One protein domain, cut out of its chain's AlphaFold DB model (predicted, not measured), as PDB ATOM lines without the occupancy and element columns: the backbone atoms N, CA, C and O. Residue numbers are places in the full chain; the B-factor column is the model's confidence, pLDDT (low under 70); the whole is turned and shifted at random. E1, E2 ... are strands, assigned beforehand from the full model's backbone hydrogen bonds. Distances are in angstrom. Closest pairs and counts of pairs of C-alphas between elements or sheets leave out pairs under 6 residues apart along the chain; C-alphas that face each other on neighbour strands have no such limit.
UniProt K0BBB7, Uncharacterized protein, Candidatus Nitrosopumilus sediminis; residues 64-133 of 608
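What this domain is: This is residues 64 to 133 of the 608 residues of an uncharacterized protein of Candidatus Nitrosopumilus sediminis (UniProt K0BBB7). A single five-strand sheet is curled like part of a barrel and folded on itself: E1 and E2 face E4 and E3, with E5 as the hinge. Near the end of the printed part, residues 130 to 131, a stretch too short to be named, pair as strands do with residues 99 to 100 of E3. The 70 printed residues hold no named helix and five named strands, E1 to E5, in the antiparallel order E1, E2, E5, E4, E3; the class is all strand, with 30 residues in named elements, under half. The whole is compact, with a radius of gyration of the C-alphas of 12.5 A, but rod-shaped, spanning 39 by 18 by 14 A.

How they stand to each other: E5, residues 116 to 122, is antiparallel to E2, residues 76 to 82, at 159 degrees; N 79 and O 119 are 2.9 A apart. E1, residues 64 to 66, is an edge strand, antiparallel to E2, with N 80 to O 65 at 2.9 A. On the other side of E5, E4, residues 103 to 109, has N 108 at 2.8 A from O 118. E4 forms a hairpin with the edge strand E3, residues 95 to 100, with N 98 to O 105 at 2.9 A. Pairing is staggered: E4 pairs with E3 over 103 to 108 and with E5 over 108 to 109. E3, E4 and E5 form a meander, each strand the antiparallel neighbour of the one before; with E2 first, they form a Greek key, E2 being the antiparallel neighbour of E5. E1 and E3 are apart.

Where its parts are: E1 begins at C-alpha 64, (359.814, 332.460, 238.802). E2 measures 20.2 A, E3 15.8 A, E4 19.5 A and E5 20.7 A, ending at C-alpha 122, (353.176, 316.101, 238.534).

The domain as a whole: The farthest C-alphas, of Ser 90 and Asn 125, are 39.5 A apart. The printed part has no cut. The link from E2 to E3 is long, with 12 residues, 83 to 94; these, with 69, 111 to 115 and 133, have pLDDT under 70.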
ATOM      1  N   LEU A  64     360.442 333.766 238.845       77.75
ATOM      2  CA  LEU A  64     359.814 332.460 238.802       77.75
ATOM      3  C   LEU A  64     359.513 332.078 237.361       77.75
ATOM      4  O   LEU A  64     358.886 332.844 236.625       77.75
ATOM      5  N   TYR A  65     359.897 330.869 236.967       79.06
ATOM      6  CA  TYR A  65     359.478 330.321 235.687       79.06
ATOM      7  C   TYR A  65     359.272 328.810 235.731       79.06
ATOM      8  O   TYR A  65     359.885 328.067 236.497       79.06
ATOM      9  N   LEU A  66     358.358 328.371 234.873       78.50
ATOM     10  CA  LEU A  66     358.078 326.975 234.581       78.50
ATOM     11  C   LEU A  66     358.850 326.551 233.330       78.50
ATOM     12  O   LEU A  66     359.045 327.357 232.416       78.50
ATOM     13  N   ASP A  67     359.248 325.283 233.252       73.25
ATOM     14  CA  ASP A  67     359.988 324.754 232.099       73.25
ATOM     15  C   ASP A  67     359.182 324.789 230.790       73.25
ATOM     16  O   ASP A  67     359.759 324.808 229.697       73.25
ATOM     17  N   LYS A  68     357.844 324.814 230.876       70.88
ATOM     18  CA  LYS A  68     356.939 324.864 229.721       70.88
ATOM     19  C   LYS A  68     355.738 325.762 229.988       70.88
ATOM     20  O   LYS A  68     355.279 325.941 231.107       70.88
ATOM     21  N   THR A  69     355.164 326.276 228.904       65.38
ATOM     22  CA  THR A  69     353.920 327.059 228.934       65.38
ATOM     23  C   THR A  69     352.662 326.199 228.824       65.38
ATOM     24  O   THR A  69     351.573 326.664 229.145       65.38
ATOM     25  N   ASN A  70     352.788 324.956 228.351       71.19
ATOM     26  CA  ASN A  70     351.680 324.024 228.169       71.19
ATOM     27  C   ASN A  70     352.098 322.635 228.646       71.19
ATOM     28  O   ASN A  70     353.132 322.128 228.212       71.19
ATOM     29  N   TYR A  71     351.253 322.011 229.461       76.00
ATOM     30  CA  TYR A  71     351.473 320.675 230.003       76.00
ATOM     31  C   TYR A  71     350.311 319.745 229.670       76.00
ATOM     32  O   TYR A  71     349.162 320.181 229.539       76.00
ATOM     33  N   ARG A  72     350.598 318.447 229.565       78.56
ATOM     34  CA  ARG A  72     349.572 317.399 229.544       78.56
ATOM     35  C   ARG A  72     349.277 316.928 230.976       78.56
ATOM     36  O   ARG A  72     350.208 316.824 231.769       78.56
ATOM     37  N   PRO A  73     348.024 316.580 231.314       80.75
ATOM     38  CA  PRO A  73     347.733 315.934 232.592       80.75
ATOM     39  C   PRO A  73     348.586 314.673 232.788       80.75
ATOM     40  O   PRO A  73     348.677 313.840 231.882       80.75
ATOM     41  N   GLY A  74     349.218 314.549 233.955       74.69
ATOM     42  CA  GLY A  74     350.152 313.473 234.297       74.69
ATOM     43  C   GLY A  74     351.595 313.673 233.813       74.69
ATOM     44  O   GLY A  74     352.433 312.814 234.072       74.69
ATOM     45  N   GLU A  75     351.904 314.773 233.120       82.88
ATOM     46  CA  GLU A  75     353.275 315.147 232.753       82.88
ATOM     47  C   GLU A  75     354.049 315.681 233.971       82.88
ATOM     48  O   GLU A  75     353.462 316.271 234.876       82.88
ATOM     49  N   THR A  76     355.370 315.493 233.997       85.56
ATOM     50  CA  THR A  76     356.247 316.124 234.992       85.56
ATOM     51  C   THR A  76     356.609 317.535 234.538       85.56
ATOM     52  O   THR A  76     357.144 317.709 233.443       85.56
ATOM     53  N   GLY A  77     356.320 318.530 235.376       82.19
ATOM     54  CA  GLY A  77     356.775 319.909 235.211       82.19
ATOM     55  C   GLY A  77     357.909 320.245 236.170       82.19
ATOM     56  O   GLY A  77     358.041 319.622 237.224       82.19
ATOM     57  N   THR A  78     358.723 321.231 235.802       84.25
ATOM     58  CA  THR A  78     359.799 321.771 236.640       84.25
ATOM     59  C   THR A  78     359.533 323.243 236.909       84.25
ATOM     60  O   THR A  78     359.256 324.009 235.984       84.25
ATOM     61  N   VAL A  79     359.628 323.639 238.174       85.88
ATOM     62  CA  VAL A  79     359.640 325.043 238.590       85.88
ATOM     63  C   VAL A  79     361.069 325.443 238.928       85.88
ATOM     64  O   VAL A  79     361.801 324.678 239.558       85.88
ATOM     65  N   THR A  80     361.467 326.625 238.473       81.94
ATOM     66  CA  THR A  80     362.730 327.262 238.842       81.94
ATOM     67  C   THR A  80     362.444 328.629 239.440       81.94
ATOM     68  O   THR A  80     361.642 329.396 238.899       81.94
ATOM     69  N   VAL A  81     363.109 328.918 240.551       81.88
ATOM     70  CA  VAL A  81     363.059 330.203 241.241       81.88
ATOM     71  C   VAL A  81     364.482 330.713 241.392       81.88
ATOM     72  O   VAL A  81     365.346 329.996 241.888       81.88
ATOM     73  N   THR A  82     364.735 331.945 240.959       76.31
ATOM     74  CA  THR A  82     365.990 332.639 241.266       76.31
ATOM     75  C   THR A  82     365.745 333.546 242.463       76.31
ATOM     76  O   THR A  82     365.124 334.593 242.297       76.31
ATOM     77  N   ASP A  83     366.196 333.157 243.650       69.38
ATOM     78  CA  ASP A  83     366.100 333.988 244.851       69.38
ATOM     79  C   ASP A  83     367.429 333.969 245.607       69.38
ATOM     80  O   ASP A  83     367.717 333.065 246.386       69.38
ATOM     81  N   ALA A  84     368.245 334.997 245.382       58.91
ATOM     82  CA  ALA A  84     369.521 335.146 246.070       58.91
ATOM     83  C   ALA A  84     369.367 335.345 247.590       58.91
ATOM     84  O   ALA A  84     370.331 335.137 248.321       58.91
ATOM     85  N   ASN A  85     368.185 335.744 248.080       58.59
ATOM     86  CA  ASN A  85     367.943 335.907 249.514       58.59
ATOM     87  C   ASN A  85     367.673 334.570 250.211       58.59
ATOM     88  O   ASN A  85     367.916 334.472 251.409       58.59
ATOM     89  N   ALA A  86     367.207 333.560 249.469       61.56
ATOM     90  CA  ALA A  86     366.943 332.222 249.992       61.56
ATOM     91  C   ALA A  86     368.209 331.344 250.100       61.56
ATOM     92  O   ALA A  86     368.132 330.242 250.634       61.56
ATOM     93  N   ASN A  87     369.354 331.824 249.600       60.12
ATOM     94  CA  ASN A  87     370.672 331.215 249.774       60.12
ATOM     95  C   ASN A  87     371.331 331.807 251.032       60.12
ATOM     96  O   ASN A  87     371.869 332.922 251.018       60.12
ATOM     97  N   VAL A  88     371.175 331.105 252.148       55.56
ATOM     98  CA  VAL A  88     371.468 331.577 253.506       55.56
ATOM     99  C   VAL A  88     372.720 330.935 254.097       55.56
ATOM    100  O   VAL A  88     373.309 331.527 255.005       55.56
ATOM    101  N   THR A  89     373.159 329.792 253.565       46.47
ATOM    102  CA  THR A  89     374.254 328.992 254.123       46.47
ATOM    103  C   THR A  89     375.367 328.801 253.099       46.47
ATOM    104  O   THR A  89     375.222 328.068 252.126       46.47
ATOM    105  N   SER A  90     376.523 329.424 253.337       47.28
ATOM    106  CA  SER A  90     377.614 329.349 252.364       47.28
ATOM    107  C   SER A  90     378.233 327.955 252.274       47.28
ATOM    108  O   SER A  90     378.451 327.297 253.294       47.28
ATOM    109  N   GLY A  91     378.526 327.495 251.056       45.91
ATOM    110  CA  GLY A  91     379.104 326.174 250.804       45.91
ATOM    111  C   GLY A  91     378.151 324.999 251.046       45.91
ATOM    112  O   GLY A  91     378.583 323.845 250.982       45.91
ATOM    113  N   VAL A  92     376.866 325.262 251.305       57.59
ATOM    114  CA  VAL A  92     375.828 324.253 251.554       57.59
ATOM    115  C   VAL A  92     374.720 324.391 250.507       57.59
ATOM    116  O   VAL A  92     374.563 325.434 249.887       57.59
ATOM    117  N   ILE A  93     374.007 323.294 250.238       67.38
ATOM    118  CA  ILE A  93     372.820 323.298 249.376       67.38
ATOM    119  C   ILE A  93     371.620 323.713 250.217       67.38
ATOM    120  O   ILE A  93     371.204 322.958 251.103       67.38
ATOM    121  N   ASP A  94     371.047 324.871 249.909       68.75
ATOM    122  CA  ASP A  94     369.871 325.378 250.609       68.75
ATOM    123  C   ASP A  94     368.547 324.895 249.985       68.75
ATOM    124  O   ASP A  94     368.474 324.342 248.876       68.75
ATOM    125  N   PHE A  95     367.449 325.122 250.710       80.88
ATOM    126  CA  PHE A  95     366.099 324.753 250.290       80.88
ATOM    127  C   PHE A  95     365.126 325.920 250.459       80.88
ATOM    128  O   PHE A  95     365.160 326.645 251.448       80.88
ATOM    129  N   THR A  96     364.183 326.052 249.528       80.06
ATOM    130  CA  THR A  96     363.058 326.993 249.641       80.06
ATOM    131  C   THR A  96     361.744 326.296 249.295       80.06
ATOM    132  O   THR A  96     361.732 325.128 248.906       80.06
ATOM    133  N   THR A  97     360.608 326.967 249.470       85.31
ATOM    134  CA  THR A  97     359.285 326.360 249.266       85.31
ATOM    135  C   THR A  97     358.437 327.185 248.308       85.31
ATOM    136  O   THR A  97     358.296 328.393 248.470       85.31
ATOM    137  N   ALA A  98     357.818 326.516 247.335       84.44
ATOM    138  CA  ALA A  98     356.804 327.091 246.455       84.44
ATOM    139  C   ALA A  98     355.472 326.344 246.605       84.44
ATOM    140  O   ALA A  98     355.440 325.162 246.944       84.44
ATOM    141  N   ILE A  99     354.354 327.013 246.322       84.81
ATOM    142  CA  ILE A  99     353.026 326.394 246.309       84.81
ATOM    143  C   ILE A  99     352.637 326.115 244.859       84.81
ATOM    144  O   ILE A  99     352.460 327.032 244.062       84.81
ATOM    145  N   ILE A 100     352.456 324.837 244.522       84.06
ATOM    146  CA  ILE A 100     352.005 324.377 243.209       84.06
ATOM    147  C   ILE A 100     350.582 323.842 243.321       84.06
ATOM    148  O   ILE A 100     350.341 322.785 243.901       84.06
ATOM    149  N   SER A 101     349.615 324.549 242.735       80.56
ATOM    150  CA  SER A 101     348.200 324.138 242.689       80.56
ATOM    151  C   SER A 101     347.649 323.744 244.069       80.56
ATOM    152  O   SER A 101     347.024 322.695 244.224       80.56
ATOM    153  N   ALA A 102     347.912 324.595 245.069       76.19
ATOM    154  CA  ALA A 102     347.568 324.420 246.486       76.19
ATOM    155  C   ALA A 102     348.317 323.298 247.240       76.19
ATOM    156  O   ALA A 102     347.950 322.981 248.369       76.19
ATOM    157  N   SER A 103     349.371 322.721 246.656       77.50
ATOM    158  CA  SER A 103     350.272 321.773 247.328       77.50
ATOM    159  C   SER A 103     351.663 322.379 247.504       77.50
ATOM    160  O   SER A 103     352.175 323.017 246.589       77.50
ATOM    161  N   SER A 104     352.276 322.181 248.669       86.00
ATOM    162  CA  SER A 104     353.647 322.633 248.933       86.00
ATOM    163  C   SER A 104     354.663 321.793 248.153       86.00
ATOM    164  O   SER A 104     354.537 320.567 248.099       86.00
ATOM    165  N   LEU A 105     355.660 322.448 247.563       87.62
ATOM    166  CA  LEU A 105     356.789 321.838 246.875       87.62
ATOM    167  C   LEU A 105     358.093 322.439 247.405       87.62
ATOM    168  O   LEU A 105     358.332 323.640 247.269       87.62
ATOM    169  N   THR A 106     358.953 321.587 247.955       90.44
ATOM    170  CA  THR A 106     360.325 321.955 248.310       90.44
ATOM    171  C   THR A 106     361.167 322.081 247.047       90.44
ATOM    172  O   THR A 106     361.178 321.182 246.204       90.44
ATOM    173  N   LEU A 107     361.867 323.202 246.924       88.25
ATOM    174  CA  LEU A 107     362.830 323.479 245.873       88.25
ATOM    175  C   LEU A 107     364.233 323.357 246.456       88.25
ATOM    176  O   LEU A 107     364.498 323.840 247.554       88.25
ATOM    177  N   THR A 108     365.118 322.714 245.714       89.69
ATOM    178  CA  THR A 108     366.511 322.492 246.097       89.69
ATOM    179  C   THR A 108     367.405 323.387 245.271       89.69
ATOM    180  O   THR A 108     367.196 323.535 244.060       89.69
ATOM    181  N   GLU A 109     368.394 323.979 245.918       82.44
ATOM    182  CA  GLU A 109     369.396 324.767 245.233       82.44
ATOM    183  C   GLU A 109     370.173 323.918 244.207       82.44
ATOM    184  O   GLU A 109     370.503 322.755 244.437       82.44
ATOM    185  N   THR A 110     370.435 324.477 243.027       71.25
ATOM    186  CA  THR A 110     371.056 323.743 241.907       71.25
ATOM    187  C   THR A 110     372.557 323.492 242.073       71.25
ATOM    188  O   THR A 110     373.145 322.728 241.305       71.25
ATOM    189  N   GLY A 111     373.163 324.122 243.074       60.81
ATOM    190  CA  GLY A 111     374.564 324.045 243.468       60.81
ATOM    191  C   GLY A 111     374.780 324.969 244.663       60.81
ATOM    192  O   GLY A 111     373.957 325.853 244.881       60.81
ATOM    193  N   THR A 112     375.855 324.765 245.424       58.09
ATOM    194  CA  THR A 112     376.160 325.608 246.587       58.09
ATOM    195  C   THR A 112     376.317 327.059 246.142       58.09
ATOM    196  O   THR A 112     376.980 327.324 245.134       58.09
ATOM    197  N   ASP A 113     375.709 327.979 246.879       50.16
ATOM    198  CA  ASP A 113     375.812 329.423 246.672       50.16
ATOM    199  C   ASP A 113     375.248 329.961 245.334       50.16
ATOM    200  O   ASP A 113     375.606 331.057 244.886       50.16
ATOM    201  N   THR A 114     374.374 329.219 244.651       60.62
ATOM    202  CA  THR A 114     373.850 329.627 243.334       60.62
ATOM    203  C   THR A 114     372.673 330.597 243.415       60.62
ATOM    204  O   THR A 114     372.462 331.361 242.470       60.62
ATOM    205  N   GLY A 115     371.879 330.572 244.491       62.53
ATOM    206  CA  GLY A 115     370.621 331.324 244.591       62.53
ATOM    207  C   GLY A 115     369.558 330.885 243.573       62.53
ATOM    208  O   GLY A 115     368.606 331.622 243.301       62.53
ATOM    209  N   ILE A 116     369.726 329.706 242.965       74.50
ATOM    210  CA  ILE A 116     368.821 329.139 241.962       74.50
ATOM    211  C   ILE A 116     368.247 327.844 242.519       74.50
ATOM    212  O   ILE A 116     368.971 326.872 242.715       74.50
ATOM    213  N   PHE A 117     366.931 327.809 242.704       84.62
ATOM    214  CA  PHE A 117     366.209 326.698 243.312       84.62
ATOM    215  C   PHE A 117     365.306 326.012 242.297       84.62
ATOM    216  O   PHE A 117     364.582 326.669 241.545       84.62
ATOM    217  N   THR A 118     365.317 324.681 242.287       87.69
ATOM    218  CA  THR A 118     364.526 323.873 241.353       87.69
ATOM    219  C   THR A 118     363.755 322.770 242.055       87.69
ATOM    220  O   THR A 118     364.186 322.224 243.067       87.69
ATOM    221  N   GLY A 119     362.595 322.425 241.503       90.31
ATOM    222  CA  GLY A 119     361.782 321.313 241.982       90.31
ATOM    223  C   GLY A 119     360.859 320.793 240.889       90.31
ATOM    224  O   GLY A 119     360.466 321.530 239.982       90.31
ATOM    225  N   THR A 120     360.508 319.512 240.963       91.12
ATOM    226  CA  THR A 120     359.635 318.858 239.979       91.12
ATOM    227  C   THR A 120     358.282 318.502 240.578       91.12
ATOM    228  O   THR A 120     358.215 318.028 241.709       91.12
ATOM    229  N   PHE A 121     357.210 318.645 239.800       87.56
ATOM    230  CA  PHE A 121     355.850 318.285 240.203       87.56
ATOM    231  C   PHE A 121     355.113 317.516 239.103       87.56
ATOM    232  O   PHE A 121     355.442 317.613 237.920       87.56
ATOM    233  N   THR A 122     354.077 316.769 239.485       86.62
ATOM    234  CA  THR A 122     353.176 316.101 238.534       86.62
ATOM    235  C   THR A 122     352.006 317.016 238.198       86.62
ATOM    236  O   THR A 122     351.291 317.481 239.086       86.62
ATOM    237  N   VAL A 123     351.782 317.264 236.912       83.81
ATOM    238  CA  VAL A 123     350.729 318.159 236.426       83.81
ATOM    239  C   VAL A 123     349.360 317.499 236.594       83.81
ATOM    240  O   VAL A 123     349.116 316.392 236.109       83.81
ATOM    241  N   GLY A 124     348.447 318.199 237.266       79.06
ATOM    242  CA  GLY A 124     347.066 317.758 237.454       79.06
ATOM    243  C   GLY A 124     346.191 317.890 236.200       79.06
ATOM    244  O   GLY A 124     346.647 318.164 235.094       79.06
ATOM    245  N   ASN A 125     344.880 317.720 236.378       78.56
ATOM    246  CA  ASN A 125     343.900 317.885 235.291       78.56
ATOM    247  C   ASN A 125     343.615 319.359 234.941       78.56
ATOM    248  O   ASN A 125     342.884 319.639 233.991       78.56
ATOM    249  N   THR A 126     344.165 320.293 235.713       76.06
ATOM    250  CA  THR A 126     344.067 321.742 235.523       76.06
ATOM    251  C   THR A 126     345.458 322.327 235.307       76.06
ATOM    252  O   THR A 126     346.449 321.742 235.743       76.06
ATOM    253  N   ALA A 127     345.534 323.486 234.647       73.56
ATOM    254  CA  ALA A 127     346.797 324.203 234.498       73.56
ATOM    255  C   ALA A 127     347.413 324.484 235.884       73.56
ATOM    256  O   ALA A 127     346.670 324.877 236.791       73.56
ATOM    257  N   PRO A 128     348.726 324.265 236.066       78.38
ATOM    258  CA  PRO A 128     349.358 324.484 237.353       78.38
ATOM    259  C   PRO A 128     349.396 325.978 237.685       78.38
ATOM    260  O   PRO A 128     349.811 326.786 236.857       78.38
ATOM    261  N   SER A 129     348.968 326.337 238.897       80.88
ATOM    262  CA  SER A 129     349.246 327.655 239.484       80.88
ATOM    263  C   SER A 129     350.497 327.546 240.337       80.88
ATOM    264  O   SER A 129     350.629 326.559 241.064       80.88
ATOM    265  N   VAL A 130     351.388 328.527 240.252       79.00
ATOM    266  CA  VAL A 130     352.597 328.585 241.073       79.00
ATOM    267  C   VAL A 130     352.590 329.888 241.845       79.00
ATOM    268  O   VAL A 130     352.625 330.954 241.235       79.00
ATOM    269  N   ASP A 131     352.575 329.778 243.165       79.50
ATOM    270  CA  ASP A 131     352.733 330.904 244.069       79.50
ATOM    271  C   ASP A 131     354.062 330.754 244.810       79.50
ATOM    272  O   ASP A 131     354.364 329.705 245.384       79.50
ATOM    273  N   TYR A 132     354.864 331.812 244.775       79.62
ATOM    274  CA  TYR A 132     356.119 331.909 245.505       79.62
ATOM    275  C   TYR A 132     356.131 333.218 246.281       79.62
ATOM    276  O   TYR A 132     355.855 334.279 245.714       79.62
ATOM    277  N   THR A 133     356.437 333.127 247.571       69.94
ATOM    278  CA  THR A 133     356.558 334.284 248.455       69.94
ATOM    279  C   THR A 133     358.041 334.465 248.772       69.94
ATOM    280  O   THR A 133     358.580 333.632 249.497       69.94
TER     281      THR A 133